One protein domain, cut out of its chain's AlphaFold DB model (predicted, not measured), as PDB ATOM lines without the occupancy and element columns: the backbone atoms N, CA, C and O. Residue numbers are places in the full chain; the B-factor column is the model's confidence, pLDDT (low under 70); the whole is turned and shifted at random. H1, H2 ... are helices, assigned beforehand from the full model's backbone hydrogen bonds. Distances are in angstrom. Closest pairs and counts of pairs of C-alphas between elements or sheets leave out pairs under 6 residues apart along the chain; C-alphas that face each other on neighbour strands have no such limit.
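AT A GLANCE: This is residues 2 to 73 of the 299 residues of the protein "Phosphohydrolase" of Desulfobacterales bacterium (UniProt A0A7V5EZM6). A helical hairpin of two long helices, H4 and H5 side by side, is crossed on one face by the short helix H2, while H3 lies across its open end. H1 lies off to the H4 side, its centre the farthest from the mean of the C-alphas, and the turn at residues 49 to 54 sticks out at the other end of the hairpin. The printed part has 72 residues with five named helices, H1 to H5 in order, and no named strand; its class is all helix. It is compact, with a radius of gyration of the C-alphas of 11.6 A and spans of 32 by 27 by 17 A.

IN THESE COORDINATES: H1, residues 2 to 10, begins at C-alpha 2 (-38.782, 21.563, 17.338) and is 12.0 A long. H2 is residues 13 to 19, 9.9 A, and H3 residues 24 to 33, 14.5 A. H4, residues 36 to 49, is 20.1 A long. H5, residues 55 to 71, is 24.7 A long and ends at C-alpha 71 (-31.830, 37.194, -3.723).

HOW THE PARTS SIT: H4 is the hub. It touches H5 at a shallow tilt of 10 degrees, opposite ways, closest at the C-alphas of Cys 40 and Ile 62, 6.4 A. H2 is about perpendicular to H5, at 85 degrees, and touches its residues 58 to 65 alone, closest at the C-alphas of Lys 15 and Tyr 61, 5.7 A. H2 only just touches H4, with 3 pairs of C-alphas within 8 A, closest at His 14 and Cys 40, 7.3 A. H1 and H4 only just touch, only at their ends, with 3 such pairs, closest at Leu 7 and Leu 39, 6.1 A. H3 is close to but not clearly touching H5, closest at the C-alphas of Tyr 27 and Ala 69, 6.7 A. H1 and H5 are apart. In the five helices every O i to N i+4 pair is within hydrogen-bond range.

THE WHOLE: The C-alphas farthest apart, Arg 25 and Thr 51, are 33.4 A apart. The printed part has no cut, and its four links are tight. Residue 2 is under 70 in pLDDT.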
ATOM      1  N   GLN A   2     -39.999  20.754  17.384       65.62
ATOM      2  CA  GLN A   2     -38.782  21.563  17.338       65.62
ATOM      3  C   GLN A   2     -38.804  22.656  16.263       65.62
ATOM      4  O   GLN A   2     -38.496  23.792  16.595       65.62
ATOM      5  N   ASP A   3     -39.285  22.366  15.051       75.19
ATOM      6  CA  ASP A   3     -39.449  23.395  14.008       75.19
ATOM      7  C   ASP A   3     -40.302  24.573  14.498       75.19
ATOM      8  O   ASP A   3     -40.011  25.729  14.213       75.19
ATOM      9  N   ILE A   4     -41.316  24.291  15.327       80.31
ATOM     10  CA  ILE A   4     -42.160  25.311  15.961       80.31
ATOM     11  C   ILE A   4     -41.363  26.099  17.009       80.31
ATOM     12  O   ILE A   4     -41.465  27.321  17.052       80.31
ATOM     13  N   LEU A   5     -40.561  25.432  17.848       80.94
ATOM     14  CA  LEU A   5     -39.718  26.102  18.845       80.94
ATOM     15  C   LEU A   5     -38.672  27.006  18.185       80.94
ATOM     16  O   LEU A   5     -38.498  28.138  18.629       80.94
ATOM     17  N   SER A   6     -38.029  26.551  17.107       83.56
ATOM     18  CA  SER A   6     -37.097  27.363  16.321       83.56
ATOM     19  C   SER A   6     -37.799  28.549  15.665       83.56
ATOM     20  O   SER A   6     -37.317  29.678  15.778       83.56
ATOM     21  N   LEU A   7     -38.971  28.328  15.060       86.75
ATOM     22  CA  LEU A   7     -39.779  29.374  14.433       86.75
ATOM     23  C   LEU A   7     -40.186  30.456  15.443       86.75
ATOM     24  O   LEU A   7     -39.993  31.647  15.198       86.75
ATOM     25  N   VAL A   8     -40.690  30.051  16.613       85.75
ATOM     26  CA  VAL A   8     -41.060  30.966  17.702       85.75
ATOM     27  C   VAL A   8     -39.820  31.633  18.299       85.75
ATOM     28  O   VAL A   8     -39.840  32.833  18.548       85.75
ATOM     29  N   GLY A   9     -38.711  30.920  18.490       83.81
ATOM     30  CA  GLY A   9     -37.465  31.501  18.998       83.81
ATOM     31  C   GLY A   9     -36.888  32.568  18.063       83.81
ATOM     32  O   GLY A   9     -36.422  33.618  18.512       83.81
ATOM     33  N   CYS A  10     -36.998  32.348  16.753       87.38
ATOM     34  CA  CYS A  10     -36.441  33.212  15.717       87.38
ATOM     35  C   CYS A  10     -37.420  34.271  15.189       87.38
ATOM     36  O   CYS A  10     -37.012  35.123  14.396       87.38
ATOM     37  N   HIS A  11     -38.686  34.277  15.632       87.38
ATOM     38  CA  HIS A  11     -39.751  35.115  15.060       87.38
ATOM     39  C   HIS A  11     -39.449  36.616  15.048       87.38
ATOM     40  O   HIS A  11     -40.073  37.339  14.298       87.38
ATOM     41  N   HIS A  12     -38.509  37.122  15.840       85.81
ATOM     42  CA  HIS A  12     -38.153  38.544  15.875       85.81
ATOM     43  C   HIS A  12     -36.963  38.899  14.957       85.81
ATOM     44  O   HIS A  12     -36.632  40.075  14.791       85.81
ATOM     45  N   LEU A  13     -36.291  37.900  14.371       90.38
ATOM     46  CA  LEU A  13     -35.030  38.078  13.648       90.38
ATOM     47  C   LEU A  13     -35.208  38.640  12.240       90.38
ATOM     48  O   LEU A  13     -34.386  39.453  11.829       90.38
ATOM     49  N   HIS A  14     -36.281  38.275  11.539       89.50
ATOM     50  CA  HIS A  14     -36.525  38.671  10.149       89.50
ATOM     51  C   HIS A  14     -36.421  40.197   9.936       89.50
ATOM     52  O   HIS A  14     -35.585  40.666   9.167       89.50
ATOM     53  N   LYS A  15     -37.147  41.001  10.725       89.25
ATOM     54  CA  LYS A  15     -37.052  42.475  10.670       89.25
ATOM     55  C   LYS A  15     -35.694  42.995  11.104       89.25
ATOM     56  O   LYS A  15     -35.180  43.955  10.542       89.25
ATOM     57  N   ARG A  16     -35.110  42.378  12.134       92.69
ATOM     58  CA  ARG A  16     -33.811  42.792  12.669       92.69
ATOM     59  C   ARG A  16     -32.712  42.651  11.619       92.69
ATOM     60  O   ARG A  16     -31.819  43.491  11.600       92.69
ATOM     61  N   LEU A  17     -32.768  41.610  10.785       95.00
ATOM     62  CA  LEU A  17     -31.803  41.407   9.709       95.00
ATOM     63  C   LEU A  17     -31.893  42.517   8.662       95.00
ATOM     64  O   LEU A  17     -30.864  43.090   8.318       95.00
ATOM     65  N   VAL A  18     -33.110  42.874   8.247       95.00
ATOM     66  CA  VAL A  18     -33.364  43.965   7.294       95.00
ATOM     67  C   VAL A  18     -32.921  45.316   7.844       95.00
ATOM     68  O   VAL A  18     -32.137  46.012   7.212       95.00
ATOM     69  N   ILE A  19     -33.362  45.674   9.055       93.12
ATOM     70  CA  ILE A  19     -33.052  46.974   9.676       93.12
ATOM     71  C   ILE A  19     -31.541  47.172   9.852       93.12
ATOM     72  O   ILE A  19     -31.049  48.296   9.811       93.12
ATOM     73  N   LYS A  20     -30.803  46.084  10.085       94.81
ATOM     74  CA  LYS A  20     -29.348  46.119  10.264       94.81
ATOM     75  C   LYS A  20     -28.556  45.960   8.969       94.81
ATOM     76  O   LYS A  20     -27.337  45.866   9.073       94.81
ATOM     77  N   ASP A  21     -29.219  45.874   7.817       93.00
ATOM     78  CA  ASP A  21     -28.581  45.571   6.532       93.00
ATOM     79  C   ASP A  21     -27.647  44.349   6.640       93.00
ATOM     80  O   ASP A  21     -26.442  44.383   6.394       93.00
ATOM     81  N   SER A  22     -28.196  43.266   7.200       94.50
ATOM     82  CA  SER A  22     -27.400  42.089   7.541       94.50
ATOM     83  C   SER A  22     -26.966  41.337   6.289       94.50
ATOM     84  O   SER A  22     -27.736  41.169   5.349       94.50
ATOM     85  N   SER A  23     -25.744  40.812   6.320       94.06
ATOM     86  CA  SER A  23     -25.159  40.078   5.199       94.06
ATOM     87  C   SER A  23     -25.897  38.777   4.870       94.06
ATOM     88  O   SER A  23     -26.513  38.161   5.744       94.06
ATOM     89  N   GLU A  24     -25.716  38.292   3.638       93.44
ATOM     90  CA  GLU A  24     -26.153  36.967   3.162       93.44
ATOM     91  C   GLU A  24     -25.881  35.845   4.181       93.44
ATOM     92  O   GLU A  24     -26.733  34.998   4.446       93.44
ATOM     93  N   ARG A  25     -24.710  35.870   4.828       92.19
ATOM     94  CA  ARG A  25     -24.310  34.883   5.844       92.19
ATOM     95  C   ARG A  25     -25.299  34.790   7.004       92.19
ATOM     96  O   ARG A  25     -25.573  33.695   7.479       92.19
ATOM     97  N   LYS A  26     -25.865  35.919   7.444       93.56
ATOM     98  CA  LYS A  26     -26.873  35.940   8.513       93.56
ATOM     99  C   LYS A  26     -28.224  35.400   8.062       93.56
ATOM    100  O   LYS A  26     -28.935  34.817   8.877       93.56
ATOM    101  N   TYR A  27     -28.554  35.542   6.782       94.88
ATOM    102  CA  TYR A  27     -29.725  34.899   6.193       94.88
ATOM    103  C   TYR A  27     -29.528  33.383   6.074       94.88
ATOM    104  O   TYR A  27     -30.425  32.638   6.451       94.88
ATOM    105  N   ARG A  28     -28.342  32.914   5.652       93.50
ATOM    106  CA  ARG A  28     -27.992  31.479   5.636       93.50
ATOM    107  C   ARG A  28     -27.996  30.855   7.032       93.50
ATOM    108  O   ARG A  28     -28.561  29.782   7.204       93.50
ATOM    109  N   GLU A  29     -27.424  31.536   8.026       92.88
ATOM    110  CA  GLU A  29     -27.472  31.114   9.436       92.88
ATOM    111  C   GLU A  29     -28.924  30.954   9.906       92.88
ATOM    112  O   GLU A  29     -29.293  29.911  10.436       92.88
ATOM    113  N   LEU A  30     -29.780  31.949   9.648       93.38
ATOM    114  CA  LEU A  30     -31.195  31.879  10.010       93.38
ATOM    115  C   LEU A  30     -31.929  30.746   9.280       93.38
ATOM    116  O   LEU A  30     -32.713  30.040   9.907       93.38
ATOM    117  N   ALA A  31     -31.645  30.546   7.990       93.31
ATOM    118  CA  ALA A  31     -32.261  29.504   7.169       93.31
ATOM    119  C   ALA A  31     -31.859  28.089   7.601       93.31
ATOM    120  O   ALA A  31     -32.608  27.144   7.390       93.31
ATOM    121  N   ARG A  32     -30.695  27.940   8.241       91.44
ATOM    122  CA  ARG A  32     -30.285  26.681   8.874       91.44
ATOM    123  C   ARG A  32     -31.030  26.418  10.187       91.44
ATOM    124  O   ARG A  32     -31.157  25.268  10.589       91.44
ATOM    125  N   LEU A  33     -31.487  27.465  10.876       90.38
ATOM    126  CA  LEU A  33     -32.170  27.346  12.170       90.38
ATOM    127  C   LEU A  33     -33.685  27.178  12.037       90.38
ATOM    128  O   LEU A  33     -34.299  26.522  12.876       90.38
ATOM    129  N   THR A  34     -34.300  27.807  11.035       91.38
ATOM    130  CA  THR A  34     -35.751  27.794  10.834       91.38
ATOM    131  C   THR A  34     -36.106  27.977   9.363       91.38
ATOM    132  O   THR A  34     -35.392  28.643   8.616       91.38
ATOM    133  N   ASP A  35     -37.274  27.467   8.975       92.38
ATOM    134  CA  ASP A  35     -37.853  27.718   7.658       92.38
ATOM    135  C   ASP A  35     -38.142  29.221   7.474       92.38
ATOM    136  O   ASP A  35     -38.911  29.829   8.230       92.38
ATOM    137  N   ILE A  36     -37.493  29.821   6.474       94.56
ATOM    138  CA  ILE A  36     -37.579  31.253   6.172       94.56
ATOM    139  C   ILE A  36     -38.959  31.650   5.640       94.56
ATOM    140  O   ILE A  36     -39.441  32.747   5.942       94.56
ATOM    141  N   GLU A  37     -39.605  30.776   4.868       93.94
ATOM    142  CA  GLU A  37     -40.936  31.030   4.320       93.94
ATOM    143  C   GLU A  37     -41.967  31.061   5.453       93.94
ATOM    144  O   GLU A  37     -42.716  32.034   5.585       93.94
ATOM    145  N   LEU A  38     -41.945  30.059   6.336       93.81
ATOM    146  CA  LEU A  38     -42.825  30.025   7.504       93.81
ATOM    147  C   LEU A  38     -42.565  31.199   8.452       93.81
ATOM    148  O   LEU A  38     -43.513  31.758   9.006       93.81
ATOM    149  N   LEU A  39     -41.304  31.608   8.620       93.62
ATOM    150  CA  LEU A  39     -40.943  32.765   9.440       93.62
ATOM    151  C   LEU A  39     -41.544  34.061   8.890       93.62
ATOM    152  O   LEU A  39     -42.050  34.887   9.656       93.62
ATOM    153  N   CYS A  40     -41.523  34.221   7.567       92.88
ATOM    154  CA  CYS A  40     -42.137  35.348   6.881       92.88
ATOM    155  C   CYS A  40     -43.662  35.347   7.070       92.88
ATOM    156  O   CYS A  40     -44.223  36.350   7.517       92.88
ATOM    157  N   TYR A  41     -44.329  34.210   6.840       92.94
ATOM    158  CA  TYR A  41     -45.778  34.100   7.036       92.94
ATOM    159  C   TYR A  41     -46.201  34.338   8.486       92.94
ATOM    160  O   TYR A  41     -47.187  35.038   8.722       92.94
ATOM    161  N   LEU A  42     -45.446  33.825   9.462       92.81
ATOM    162  CA  LEU A  42     -45.701  34.092  10.876       92.81
ATOM    163  C   LEU A  42     -45.597  35.592  11.182       92.81
ATOM    164  O   LEU A  42     -46.477  36.148  11.840       92.81
ATOM    165  N   GLY A  43     -44.552  36.256  10.676       91.00
ATOM    166  CA  GLY A  43     -44.360  37.696  10.838       91.00
ATOM    167  C   GLY A  43     -45.490  38.522  10.214       91.00
ATOM    168  O   GLY A  43     -45.980  39.466  10.843       91.00
ATOM    169  N   GLN A  44     -45.936  38.158   9.007       91.12
ATOM    170  CA  GLN A  44     -47.055  38.823   8.331       91.12
ATOM    171  C   GLN A  44     -48.366  38.624   9.096       91.12
ATOM    172  O   GLN A  44     -49.067  39.599   9.365       91.12
ATOM    173  N   ALA A  45     -48.680  37.388   9.493       91.25
ATOM    174  CA  ALA A  45     -49.898  37.068  10.232       91.25
ATOM    175  C   ALA A  45     -49.970  37.817  11.575       91.25
ATOM    176  O   ALA A  45     -50.997  38.427  11.886       91.25
ATOM    177  N   ASP A  46     -48.869  37.841  12.335       90.00
ATOM    178  CA  ASP A  46     -48.759  38.598  13.586       90.00
ATOM    179  C   ASP A  46     -48.999  40.101  13.366       90.00
ATOM    180  O   ASP A  46     -49.772  40.729  14.091       90.00
ATOM    181  N   MET A  47     -48.390  40.691  12.332       90.31
ATOM    182  CA  MET A  47     -48.527  42.123  12.067       90.31
ATOM    183  C   MET A  47     -49.923  42.506  11.564       90.31
ATOM    184  O   MET A  47     -50.479  43.525  11.985       90.31
ATOM    185  N   LEU A  48     -50.525  41.685  10.701       88.38
ATOM    186  CA  LEU A  48     -51.877  41.908  10.191       88.38
ATOM    187  C   LEU A  48     -52.918  41.865  11.319       88.38
ATOM    188  O   LEU A  48     -53.818  42.710  11.329       88.38
ATOM    189  N   GLY A  49     -52.746  40.971  12.299       89.31
ATOM    190  CA  GLY A  49     -53.638  40.826  13.455       89.31
ATOM    191  C   GLY A  49     -53.527  41.923  14.527       89.31
ATOM    192  O   GLY A  49     -54.442  42.075  15.334       89.31
ATOM    193  N   ARG A  50     -52.445  42.714  14.557       90.38
ATOM    194  CA  ARG A  50     -52.228  43.765  15.574       90.38
ATOM    195  C   ARG A  50     -52.874  45.094  15.201       90.38
ATOM    196  O   ARG A  50     -52.873  45.484  14.042       90.38
ATOM    197  N   THR A  51     -53.309  45.883  16.178       87.75
ATOM    198  CA  THR A  51     -53.641  47.305  15.964       87.75
ATOM    199  C   THR A  51     -52.456  48.158  16.407       87.75
ATOM    200  O   THR A  51     -52.223  48.323  17.601       87.75
ATOM    201  N   CYS A  52     -51.670  48.678  15.464       85.00
ATOM    202  CA  CYS A  52     -50.514  49.535  15.747       85.00
ATOM    203  C   CYS A  52     -50.377  50.645  14.695       85.00
ATOM    204  O   CYS A  52     -50.874  50.503  13.578       85.00
ATOM    205  N   ARG A  53     -49.730  51.761  15.063       82.81
ATOM    206  CA  ARG A  53     -49.580  52.941  14.188       82.81
ATOM    207  C   ARG A  53     -48.640  52.678  13.009       82.81
ATOM    208  O   ARG A  53     -48.934  53.107  11.902       82.81
ATOM    209  N   ASP A  54     -47.592  51.892  13.232       88.31
ATOM    210  CA  ASP A  54     -46.531  51.658  12.244       88.31
ATOM    211  C   ASP A  54     -46.732  50.355  11.452       88.31
ATOM    212  O   ASP A  54     -45.774  49.796  10.919       88.31
ATOM    213  N   LYS A  55     -47.971  49.838  11.382       89.69
ATOM    214  CA  LYS A  55     -48.277  48.531  10.768       89.69
ATOM    215  C   LYS A  55     -47.696  48.401   9.360       89.69
ATOM    216  O   LYS A  55     -47.073  47.390   9.056       89.69
ATOM    217  N   GLN A  56     -47.887  49.421   8.527       89.38
ATOM    218  CA  GLN A  56     -47.463  49.397   7.129       89.38
ATOM    219  C   GLN A  56     -45.939  49.258   6.999       89.38
ATOM    220  O   GLN A  56     -45.466  48.357   6.317       89.38
ATOM    221  N   ILE A  57     -45.181  50.054   7.758       91.00
ATOM    222  CA  ILE A  57     -43.711  49.992   7.803       91.00
ATOM    223  C   ILE A  57     -43.239  48.604   8.262       91.00
ATOM    224  O   ILE A  57     -42.275  48.042   7.752       91.00
ATOM    225  N   GLN A  58     -43.923  48.023   9.251       90.38
ATOM    226  CA  GLN A  58     -43.577  46.694   9.749       90.38
ATOM    227  C   GLN A  58     -43.815  45.593   8.711       90.38
ATOM    228  O   GLN A  58     -43.047  44.632   8.698       90.38
ATOM    229  N   ILE A  59     -44.855  45.720   7.881       91.44
ATOM    230  CA  ILE A  59     -45.131  44.814   6.756       91.44
ATOM    231  C   ILE A  59     -44.066  44.987   5.671       91.44
ATOM    232  O   ILE A  59     -43.495  43.994   5.236       91.44
ATOM    233  N   GLU A  60     -43.705  46.225   5.331       93.44
ATOM    234  CA  GLU A  60     -42.645  46.517   4.357       93.44
ATOM    235  C   GLU A  60     -41.303  45.883   4.749       93.44
ATOM    236  O   GLU A  60     -40.630  45.298   3.904       93.44
ATOM    237  N   TYR A  61     -40.926  45.908   6.033       94.69
ATOM    238  CA  TYR A  61     -39.724  45.199   6.492       94.69
ATOM    239  C   TYR A  61     -39.811  43.680   6.314       94.69
ATOM    240  O   TYR A  61     -38.789  43.039   6.077       94.69
ATOM    241  N   ILE A  62     -40.997  43.087   6.454       93.94
ATOM    242  CA  ILE A  62     -41.188  41.646   6.246       93.94
ATOM    243  C   ILE A  62     -41.099  41.311   4.750       93.94
ATOM    244  O   ILE A  62     -40.462  40.326   4.379       93.94
ATOM    245  N   ASP A  63     -41.670  42.151   3.892       94.62
ATOM    246  CA  ASP A  63     -41.593  41.972   2.441       94.62
ATOM    247  C   ASP A  63     -40.155  42.148   1.935       94.62
ATOM    248  O   ASP A  63     -39.672  41.340   1.142       94.62
ATOM    249  N   LEU A  64     -39.422  43.133   2.459       96.44
ATOM    250  CA  LEU A  64     -38.009  43.321   2.141       96.44
ATOM    251  C   LEU A  64     -37.147  42.147   2.633       96.44
ATOM    252  O   LEU A  64     -36.248  41.704   1.922       96.44
ATOM    253  N   PHE A  65     -37.453  41.586   3.808       96.88
ATOM    254  CA  PHE A  65     -36.803  40.364   4.291       96.88
ATOM    255  C   PHE A  65     -36.980  39.205   3.304       96.88
ATOM    256  O   PHE A  65     -36.016  38.496   3.010       96.88
ATOM    257  N   ARG A  66     -38.194  39.027   2.771       97.00
ATOM    258  CA  ARG A  66     -38.465  38.022   1.742       97.00
ATOM    259  C   ARG A  66     -37.650  38.275   0.472       97.00
ATOM    260  O   ARG A  66     -37.055  37.330  -0.032       97.00
ATOM    261  N   LEU A  67     -37.604  39.514  -0.024       96.81
ATOM    262  CA  LEU A  67     -36.833  39.855  -1.227       96.81
ATOM    263  C   LEU A  67     -35.345  39.520  -1.060       96.81
ATOM    264  O   LEU A  67     -34.772  38.861  -1.921       96.81
ATOM    265  N   PHE A  68     -34.743  39.882   0.078       97.25
ATOM    266  CA  PHE A  68     -33.357  39.510   0.368       97.25
ATOM    267  C   PHE A  68     -33.167  37.996   0.498       97.25
ATOM    268  O   PHE A  68     -32.175  37.456   0.022       97.25
ATOM    269  N   ALA A  69     -34.114  37.279   1.107       96.25
ATOM    270  CA  ALA A  69     -34.050  35.822   1.181       96.25
ATOM    271  C   ALA A  69     -34.106  35.154  -0.207       96.25
ATOM    272  O   ALA A  69     -33.427  34.146  -0.424       96.25
ATOM    273  N   GLU A  70     -34.903  35.697  -1.133       96.62
ATOM    274  CA  GLU A  70     -34.968  35.253  -2.532       96.62
ATOM    275  C   GLU A  70     -33.648  35.556  -3.263       96.62
ATOM    276  O   GLU A  70     -33.079  34.654  -3.877       96.62
ATOM    277  N   GLU A  71     -33.111  36.773  -3.128       96.06
ATOM    278  CA  GLU A  71     -31.830  37.194  -3.723       96.06
ATOM    279  C   GLU A  71     -30.649  36.335  -3.244       96.06
ATOM    280  O   GLU A  71     -29.836  35.876  -4.045       96.06
ATOM    281  N   TYR A  72     -30.588  36.051  -1.944       94.56
ATOM    282  CA  TYR A  72     -29.550  35.223  -1.327       94.56
ATOM    283  C   TYR A  72     -29.745  33.714  -1.540       94.56
ATOM    284  O   TYR A  72     -28.919  32.908  -1.099       94.56
ATOM    285  N   GLY A  73     -30.832  33.310  -2.206       94.00
ATOM    286  CA  GLY A  73     -31.117  31.913  -2.518       94.00
ATOM    287  C   GLY A  73     -31.382  31.051  -1.282       94.00
ATOM    288  O   GLY A  73     -31.034  29.874  -1.278       94.00
TER     289      GLY A  73